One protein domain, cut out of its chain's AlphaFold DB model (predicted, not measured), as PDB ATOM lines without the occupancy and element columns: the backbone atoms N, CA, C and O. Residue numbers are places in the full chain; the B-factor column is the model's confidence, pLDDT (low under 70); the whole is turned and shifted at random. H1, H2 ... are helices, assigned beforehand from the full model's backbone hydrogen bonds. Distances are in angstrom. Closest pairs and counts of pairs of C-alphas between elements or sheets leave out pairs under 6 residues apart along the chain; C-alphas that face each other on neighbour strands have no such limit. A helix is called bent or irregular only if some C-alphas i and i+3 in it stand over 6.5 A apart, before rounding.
ATOM      1  N   GLU A 195     238.030 274.974 211.824       61.88
ATOM      2  CA  GLU A 195     237.766 275.615 210.535       61.88
ATOM      3  C   GLU A 195     237.707 277.128 210.700       61.88
ATOM      4  O   GLU A 195     236.791 277.665 211.323       61.88
ATOM      5  N   GLY A 196     238.695 277.811 210.133       66.50
ATOM      6  CA  GLY A 196     238.579 279.197 209.723       66.50
ATOM      7  C   GLY A 196     237.926 279.314 208.335       66.50
ATOM      8  O   GLY A 196     237.430 278.329 207.784       66.50
ATOM      9  N   PRO A 197     237.914 280.520 207.747       66.62
ATOM     10  CA  PRO A 197     237.420 280.730 206.385       66.62
ATOM     11  C   PRO A 197     238.276 279.951 205.370       66.62
ATOM     12  O   PRO A 197     239.502 279.966 205.463       66.62
ATOM     13  N   GLY A 198     237.646 279.268 204.418       62.62
ATOM     14  CA  GLY A 198     238.312 278.365 203.476       62.62
ATOM     15  C   GLY A 198     238.683 276.998 204.065       62.62
ATOM     16  O   GLY A 198     239.494 276.285 203.480       62.62
ATOM     17  N   GLY A 199     238.160 276.642 205.246       66.06
ATOM     18  CA  GLY A 199     238.458 275.378 205.936       66.06
ATOM     19  C   GLY A 199     239.864 275.291 206.550       66.06
ATOM     20  O   GLY A 199     240.223 274.257 207.113       66.06
ATOM     21  N   CYS A 200     240.655 276.365 206.464       67.81
ATOM     22  CA  CYS A 200     241.986 276.470 207.059       67.81
ATOM     23  C   CYS A 200     241.971 276.123 208.558       67.81
ATOM     24  O   CYS A 200     241.024 276.444 209.276       67.81
ATOM     25  N   GLN A 201     243.034 275.488 209.045       65.38
ATOM     26  CA  GLN A 201     243.127 274.954 210.408       65.38
ATOM     27  C   GLN A 201     244.127 275.721 211.287       65.38
ATOM     28  O   GLN A 201     244.080 275.622 212.517       65.38
ATOM     29  N   SER A 202     245.030 276.505 210.684       65.44
ATOM     30  CA  SER A 202     246.030 277.309 211.398       65.44
ATOM     31  C   SER A 202     245.847 278.814 211.177       65.44
ATOM     32  O   SER A 202     245.415 279.271 210.123       65.44
ATOM     33  N   GLY A 203     246.269 279.634 212.144       67.81
ATOM     34  CA  GLY A 203     246.238 281.095 211.994       67.81
ATOM     35  C   GLY A 203     247.143 281.645 210.879       67.81
ATOM     36  O   GLY A 203     246.961 282.790 210.471       67.81
ATOM     37  N   GLU A 204     248.101 280.855 210.386       65.06
ATOM     38  CA  GLU A 204     249.025 281.238 209.313       65.06
ATOM     39  C   GLU A 204     248.431 280.936 207.930       65.06
ATOM     40  O   GLU A 204     248.370 281.824 207.081       65.06
ATOM     41  N   THR A 205     247.877 279.739 207.741       64.62
ATOM     42  CA  THR A 205     247.130 279.337 206.535       64.62
ATOM     43  C   THR A 205     245.820 280.106 206.382       64.62
ATOM     44  O   THR A 205     245.536 280.590 205.291       64.62
ATOM     45  N   CYS A 206     245.077 280.359 207.466       74.44
ATOM     46  CA  CYS A 206     243.944 281.291 207.445       74.44
ATOM     47  C   CYS A 206     244.382 282.729 207.120       74.44
ATOM     48  O   CYS A 206     243.661 283.465 206.447       74.44
ATOM     49  N   GLY A 207     245.574 283.137 207.568       74.56
ATOM     50  CA  GLY A 207     246.179 284.415 207.189       74.56
ATOM     51  C   GLY A 207     246.506 284.485 205.696       74.56
ATOM     52  O   GLY A 207     246.245 285.508 205.064       74.56
ATOM     53  N   ALA A 208     247.015 283.394 205.117       71.12
ATOM     54  CA  ALA A 208     247.268 283.271 203.686       71.12
ATOM     55  C   ALA A 208     245.961 283.267 202.876       71.12
ATOM     56  O   ALA A 208     245.842 284.054 201.937       71.12
ATOM     57  N   TYR A 209     244.962 282.471 203.271       73.38
ATOM     58  CA  TYR A 209     243.644 282.420 202.629       73.38
ATOM     59  C   TYR A 209     242.974 283.801 202.601       73.38
ATOM     60  O   TYR A 209     242.570 284.278 201.542       73.38
ATOM     61  N   CYS A 210     242.973 284.513 203.733       79.81
ATOM     62  CA  CYS A 210     242.444 285.876 203.840       79.81
ATOM     63  C   CYS A 210     243.376 286.985 203.311       79.81
ATOM     64  O   CYS A 210     243.061 288.168 203.476       79.81
ATOM     65  N   SER A 211     244.508 286.632 202.691       77.31
ATOM     66  CA  SER A 211     245.359 287.577 201.950       77.31
ATOM     67  C   SER A 211     244.999 287.681 200.460       77.31
ATOM     68  O   SER A 211     245.520 288.568 199.784       77.31
ATOM     69  N   ASP A 212     244.089 286.834 199.963       75.56
ATOM     70  CA  ASP A 212     243.385 287.067 198.697       75.56
ATOM     71  C   ASP A 212     242.132 287.928 198.961       75.56
ATOM     72  O   ASP A 212     241.264 287.529 199.746       75.56
ATOM     73  N   PRO A 213     241.990 289.109 198.327       70.44
ATOM     74  CA  PRO A 213     240.799 289.937 198.478       70.44
ATOM     75  C   PRO A 213     239.519 289.320 197.881       70.44
ATOM     76  O   PRO A 213     238.438 289.795 198.221       70.44
ATOM     77  N   ALA A 214     239.589 288.277 197.044       69.25
ATOM     78  CA  ALA A 214     238.411 287.508 196.627       69.25
ATOM     79  C   ALA A 214     237.755 286.776 197.816       69.25
ATOM     80  O   ALA A 214     236.532 286.776 197.952       69.25
ATOM     81  N   ASN A 215     238.568 286.270 198.747       74.31
ATOM     82  CA  ASN A 215     238.114 285.541 199.935       74.31
ATOM     83  C   ASN A 215     237.558 286.466 201.039       74.31
ATOM     84  O   ASN A 215     237.129 286.001 202.099       74.31
ATOM     85  N   TYR A 216     237.524 287.788 200.804       77.69
ATOM     86  CA  TYR A 216     237.049 288.790 201.763       77.69
ATOM     87  C   TYR A 216     235.661 288.464 202.340       77.69
ATOM     88  O   TYR A 216     235.432 288.633 203.542       77.69
ATOM     89  N   GLY A 217     234.725 288.016 201.495       77.31
ATOM     90  CA  GLY A 217     233.342 287.747 201.902       77.31
ATOM     91  C   GLY A 217     233.248 286.692 203.004       77.31
ATOM     92  O   GLY A 217     232.564 286.898 204.005       77.31
ATOM     93  N   GLU A 218     234.000 285.602 202.865       76.00
ATOM     94  CA  GLU A 218     234.045 284.528 203.856       76.00
ATOM     95  C   GLU A 218     234.885 284.921 205.079       76.00
ATOM     96  O   GLU A 218     234.442 284.782 206.222       76.00
ATOM     97  N   CYS A 219     236.060 285.513 204.857       82.12
ATOM     98  CA  CYS A 219     236.955 285.944 205.929       82.12
ATOM     99  C   CYS A 219     236.321 286.976 206.874       82.12
ATOM    100  O   CYS A 219     236.496 286.898 208.095       82.12
ATOM    101  N   SER A 220     235.539 287.914 206.334       79.94
ATOM    102  CA  SER A 220     234.794 288.897 207.129       79.94
ATOM    103  C   SER A 220     233.548 288.313 207.801       79.94
ATOM    104  O   SER A 220     233.219 288.727 208.914       79.94
ATOM    105  N   ALA A 221     232.899 287.303 207.210       78.88
ATOM    106  CA  ALA A 221     231.845 286.547 207.885       78.88
ATOM    107  C   ALA A 221     232.388 285.760 209.094       78.88
ATOM    108  O   ALA A 221     231.737 285.720 210.140       78.88
ATOM    109  N   HIS A 222     233.594 285.196 208.978       74.44
ATOM    110  CA  HIS A 222     234.214 284.385 210.027       74.44
ATOM    111  C   HIS A 222     234.809 285.230 211.175       74.44
ATOM    112  O   HIS A 222     234.648 284.899 212.349       74.44
ATOM    113  N   GLN A 223     235.473 286.349 210.862       68.25
ATOM    114  CA  GLN A 223     236.104 287.242 211.857       68.25
ATOM    115  C   GLN A 223     235.158 288.353 212.378       68.25
ATOM    116  O   GLN A 223     235.463 289.024 213.369       68.25
ATOM    117  N   GLY A 224     233.999 288.552 211.738       60.69
ATOM    118  CA  GLY A 224     233.001 289.568 212.084       60.69
ATOM    119  C   GLY A 224     233.405 291.005 211.719       60.69
ATOM    120  O   GLY A 224     234.366 291.236 210.988       60.69
ATOM    121  N   GLU A 225     232.697 292.000 212.278       52.69
ATOM    122  CA  GLU A 225     232.872 293.451 212.004       52.69
ATOM    123  C   GLU A 225     234.265 294.032 212.355       52.69
ATOM    124  O   GLU A 225     234.476 295.241 212.279       52.69
ATOM    125  N   ASN A 226     235.214 293.188 212.761       67.69
ATOM    126  CA  ASN A 226     236.575 293.553 213.136       67.69
ATOM    127  C   ASN A 226     237.636 292.937 212.195       67.69
ATOM    128  O   ASN A 226     238.832 293.069 212.474       67.69
ATOM    129  N   PHE A 227     237.222 292.265 211.108       76.38
ATOM    130  CA  PHE A 227     238.136 291.760 210.080       76.38
ATOM    131  C   PHE A 227     239.035 292.880 209.545       76.38
ATOM    132  O   PHE A 227     238.584 293.989 209.262       76.38
ATOM    133  N   THR A 228     240.324 292.576 209.430       81.00
ATOM    134  CA  THR A 228     241.353 293.492 208.941       81.00
ATOM    135  C   THR A 228     242.235 292.709 207.977       81.00
ATOM    136  O   THR A 228     243.047 291.895 208.416       81.00
ATOM    137  N   GLY A 229     242.033 292.912 206.678       77.50
ATOM    138  CA  GLY A 229     242.776 292.220 205.627       77.50
ATOM    139  C   GLY A 229     244.151 292.850 205.347       77.50
ATOM    140  O   GLY A 229     244.607 293.721 206.104       77.50
ATOM    141  N   PRO A 230     244.827 292.435 204.258       73.81
ATOM    142  CA  PRO A 230     246.149 292.946 203.902       73.81
ATOM    143  C   PRO A 230     246.165 294.483 203.819       73.81
ATOM    144  O   PRO A 230     245.205 295.130 203.403       73.81
ATOM    145  N   GLY A 231     247.243 295.091 204.318       80.06
ATOM    146  CA  GLY A 231     247.387 296.552 204.383       80.06
ATOM    147  C   GLY A 231     246.516 297.281 205.412       80.06
ATOM    148  O   GLY A 231     246.671 298.493 205.572       80.06
ATOM    149  N   GLY A 232     245.636 296.580 206.134       84.69
ATOM    150  CA  GLY A 232     244.675 297.191 207.054       84.69
ATOM    151  C   GLY A 232     243.315 297.509 206.426       84.69
ATOM    152  O   GLY A 232     242.598 298.359 206.951       84.69
ATOM    153  N   CYS A 233     242.973 296.874 205.300       83.69
ATOM    154  CA  CYS A 233     241.671 297.017 204.652       83.69
ATOM    155  C   CYS A 233     240.526 296.411 205.487       83.69
ATOM    156  O   CYS A 233     240.726 295.455 206.239       83.69
ATOM    157  N   THR A 234     239.318 296.962 205.346       84.44
ATOM    158  CA  THR A 234     238.120 296.576 206.131       84.44
ATOM    159  C   THR A 234     236.867 296.401 205.265       84.44
ATOM    160  O   THR A 234     235.746 296.449 205.764       84.44
ATOM    161  N   ASP A 235     237.056 296.280 203.953       82.19
ATOM    162  CA  ASP A 235     236.037 295.999 202.945       82.19
ATOM    163  C   ASP A 235     236.729 295.449 201.689       82.19
ATOM    164  O   ASP A 235     237.899 295.743 201.443       82.19
ATOM    165  N   GLU A 236     236.012 294.667 200.882       77.38
ATOM    166  CA  GLU A 236     236.564 294.021 199.684       77.38
ATOM    167  C   GLU A 236     237.237 295.020 198.727       77.38
ATOM    168  O   GLU A 236     238.321 294.753 198.210       77.38
ATOM    169  N   ALA A 237     236.638 296.198 198.520       76.56
ATOM    170  CA  ALA A 237     237.149 297.190 197.580       76.56
ATOM    171  C   ALA A 237     238.432 297.867 198.092       76.56
ATOM    172  O   ALA A 237     239.358 298.087 197.306       76.56
ATOM    173  N   SER A 238     238.540 298.151 199.397       84.44
ATOM    174  CA  SER A 238     239.801 298.619 199.988       84.44
ATOM    175  C   SER A 238     240.868 297.524 200.044       84.44
ATOM    176  O   SER A 238     242.048 297.850 199.912       84.44
ATOM    177  N   CYS A 239     240.490 296.244 200.144       80.88
ATOM    178  CA  CYS A 239     241.435 295.128 200.043       80.88
ATOM    179  C   CYS A 239     241.967 294.958 198.614       80.88
ATOM    180  O   CYS A 239     243.182 294.998 198.429       80.88
ATOM    181  N   ARG A 240     241.093 294.877 197.596       77.75
ATOM    182  CA  ARG A 240     241.502 294.851 196.175       77.75
ATOM    183  C   ARG A 240     242.404 296.045 195.847       77.75
ATOM    184  O   ARG A 240     243.530 295.853 195.408       77.75
ATOM    185  N   SER A 241     241.980 297.261 196.207       77.94
ATOM    186  CA  SER A 241     242.762 298.478 195.956       77.94
ATOM    187  C   SER A 241     244.104 298.522 196.703       77.94
ATOM    188  O   SER A 241     245.054 299.129 196.203       77.94
ATOM    189  N   TYR A 242     244.226 297.895 197.880       83.06
ATOM    190  CA  TYR A 242     245.525 297.726 198.535       83.06
ATOM    191  C   TYR A 242     246.418 296.756 197.752       83.06
ATOM    192  O   TYR A 242     247.578 297.088 197.501       83.06
ATOM    193  N   CYS A 243     245.882 295.612 197.327       77.44
ATOM    194  CA  CYS A 243     246.613 294.597 196.571       77.44
ATOM    195  C   CYS A 243     247.053 295.092 195.179       77.44
ATOM    196  O   CYS A 243     248.207 294.889 194.814       77.44
ATOM    197  N   ASP A 244     246.221 295.867 194.470       72.75
ATOM    198  CA  ASP A 244     246.586 296.564 193.218       72.75
ATOM    199  C   ASP A 244     247.827 297.469 193.373       72.75
ATOM    200  O   ASP A 244     248.565 297.717 192.420       72.75
ATOM    201  N   GLN A 245     248.053 297.999 194.581       74.69
ATOM    202  CA  GLN A 245     249.187 298.871 194.912       74.69
ATOM    203  C   GLN A 245     250.361 298.125 195.574       74.69
ATOM    204  O   GLN A 245     251.454 298.687 195.670       74.69
ATOM    205  N   ASN A 246     250.140 296.905 196.071       71.94
ATOM    206  CA  ASN A 246     251.081 296.124 196.880       71.94
ATOM    207  C   ASN A 246     250.927 294.617 196.557       71.94
ATOM    208  O   ASN A 246     250.601 293.844 197.463       71.94
ATOM    209  N   PRO A 247     251.129 294.175 195.298       63.94
ATOM    210  CA  PRO A 247     250.843 292.793 194.892       63.94
ATOM    211  C   PRO A 247     251.651 291.769 195.701       63.94
ATOM    212  O   PRO A 247     251.093 290.778 196.153       63.94
ATOM    213  N   ASP A 248     252.915 292.076 196.014       66.56
ATOM    214  CA  ASP A 248     253.813 291.275 196.868       66.56
ATOM    215  C   ASP A 248     253.286 291.053 198.306       66.56
ATOM    216  O   ASP A 248     253.834 290.247 199.057       66.56
ATOM    217  N   SER A 249     252.276 291.822 198.732       71.25
ATOM    218  CA  SER A 249     251.659 291.772 200.071       71.25
ATOM    219  C   SER A 249     250.286 291.090 200.086       71.25
ATOM    220  O   SER A 249     249.631 291.076 201.130       71.25
ATOM    221  N   CYS A 250     249.855 290.538 198.951       74.06
ATOM    222  CA  CYS A 250     248.611 289.792 198.789       74.06
ATOM    223  C   CYS A 250     248.870 288.494 198.013       74.06
ATOM    224  O   CYS A 250     249.908 288.323 197.370       74.06
ATOM    225  N   ARG A 251     247.909 287.576 198.053       70.75
ATOM    226  CA  ARG A 251     247.922 286.355 197.240       70.75
ATOM    227  C   ARG A 251     246.736 286.330 196.294       70.75
ATOM    228  O   ARG A 251     245.858 287.189 196.369       70.75
ATOM    229  N   SER A 252     246.705 285.328 195.426       61.34
ATOM    230  CA  SER A 252     245.439 284.838 194.904       61.34
ATOM    231  C   SER A 252     245.334 283.320 195.026       61.34
ATOM    232  O   SER A 252     246.346 282.632 195.126       61.34
TER     233      SER A 252
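What this domain is: This is residues 195 to 252 of the 840 residues of an uncharacterized protein of Microgenomates group bacterium Gr01-1014_80 (UniProt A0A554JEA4). Two helices, H2 and H3, meet at a steep angle through the first residues of H2, 213 to 217, and a short helix, H1, lies near that same end of H2, away from H3. Loops join them. The printed part has 58 residues with three named helices, H1, H2, H3 along the chain, and no named strand; the class is all helix. It is compact, with a radius of gyration of the C-alphas of 10.2 A and spans of 30 by 22 by 15 A.

Where its parts are: H2, residues 213 to 226, is 15.7 A long and begins at C-alpha 213 (240.799, 289.937, 198.478). It is irregular: C-alphas 222 and 225 are 9.4 A apart. H3, residues 236 to 245, is 14.3 A long and ends at C-alpha 245 (249.187, 298.871, 194.912). H1 is residues 205 to 209, 6.1 A.

How they stand to each other: H2 touches H3 with residues 213 to 217 alone; the closest C-alphas, of Pro 213 and Cys 239, are 5.5 A apart. They run opposite ways at a steep tilt of 54 degrees. H1 and H2 are close but not clearly touching, Tyr 209 and Asn 215 having the closest C-alphas, 6.9 A apart. H1 and H3 are apart. The O i to N i+4 pairs are within hydrogen-bond range throughout H1, in 6 of 10 in H2 and 5 of 6 in H3.

The domain as a whole: The farthest C-alphas, of Glu 195 and Gln 245, are 30.3 A apart. The printed part has no cut; the link H1 to H2 is tight, H2 to H3 short. Mean pLDDT of the printed part is 73.1, and residues 195 to 205 and 223 to 226 are among those under 70.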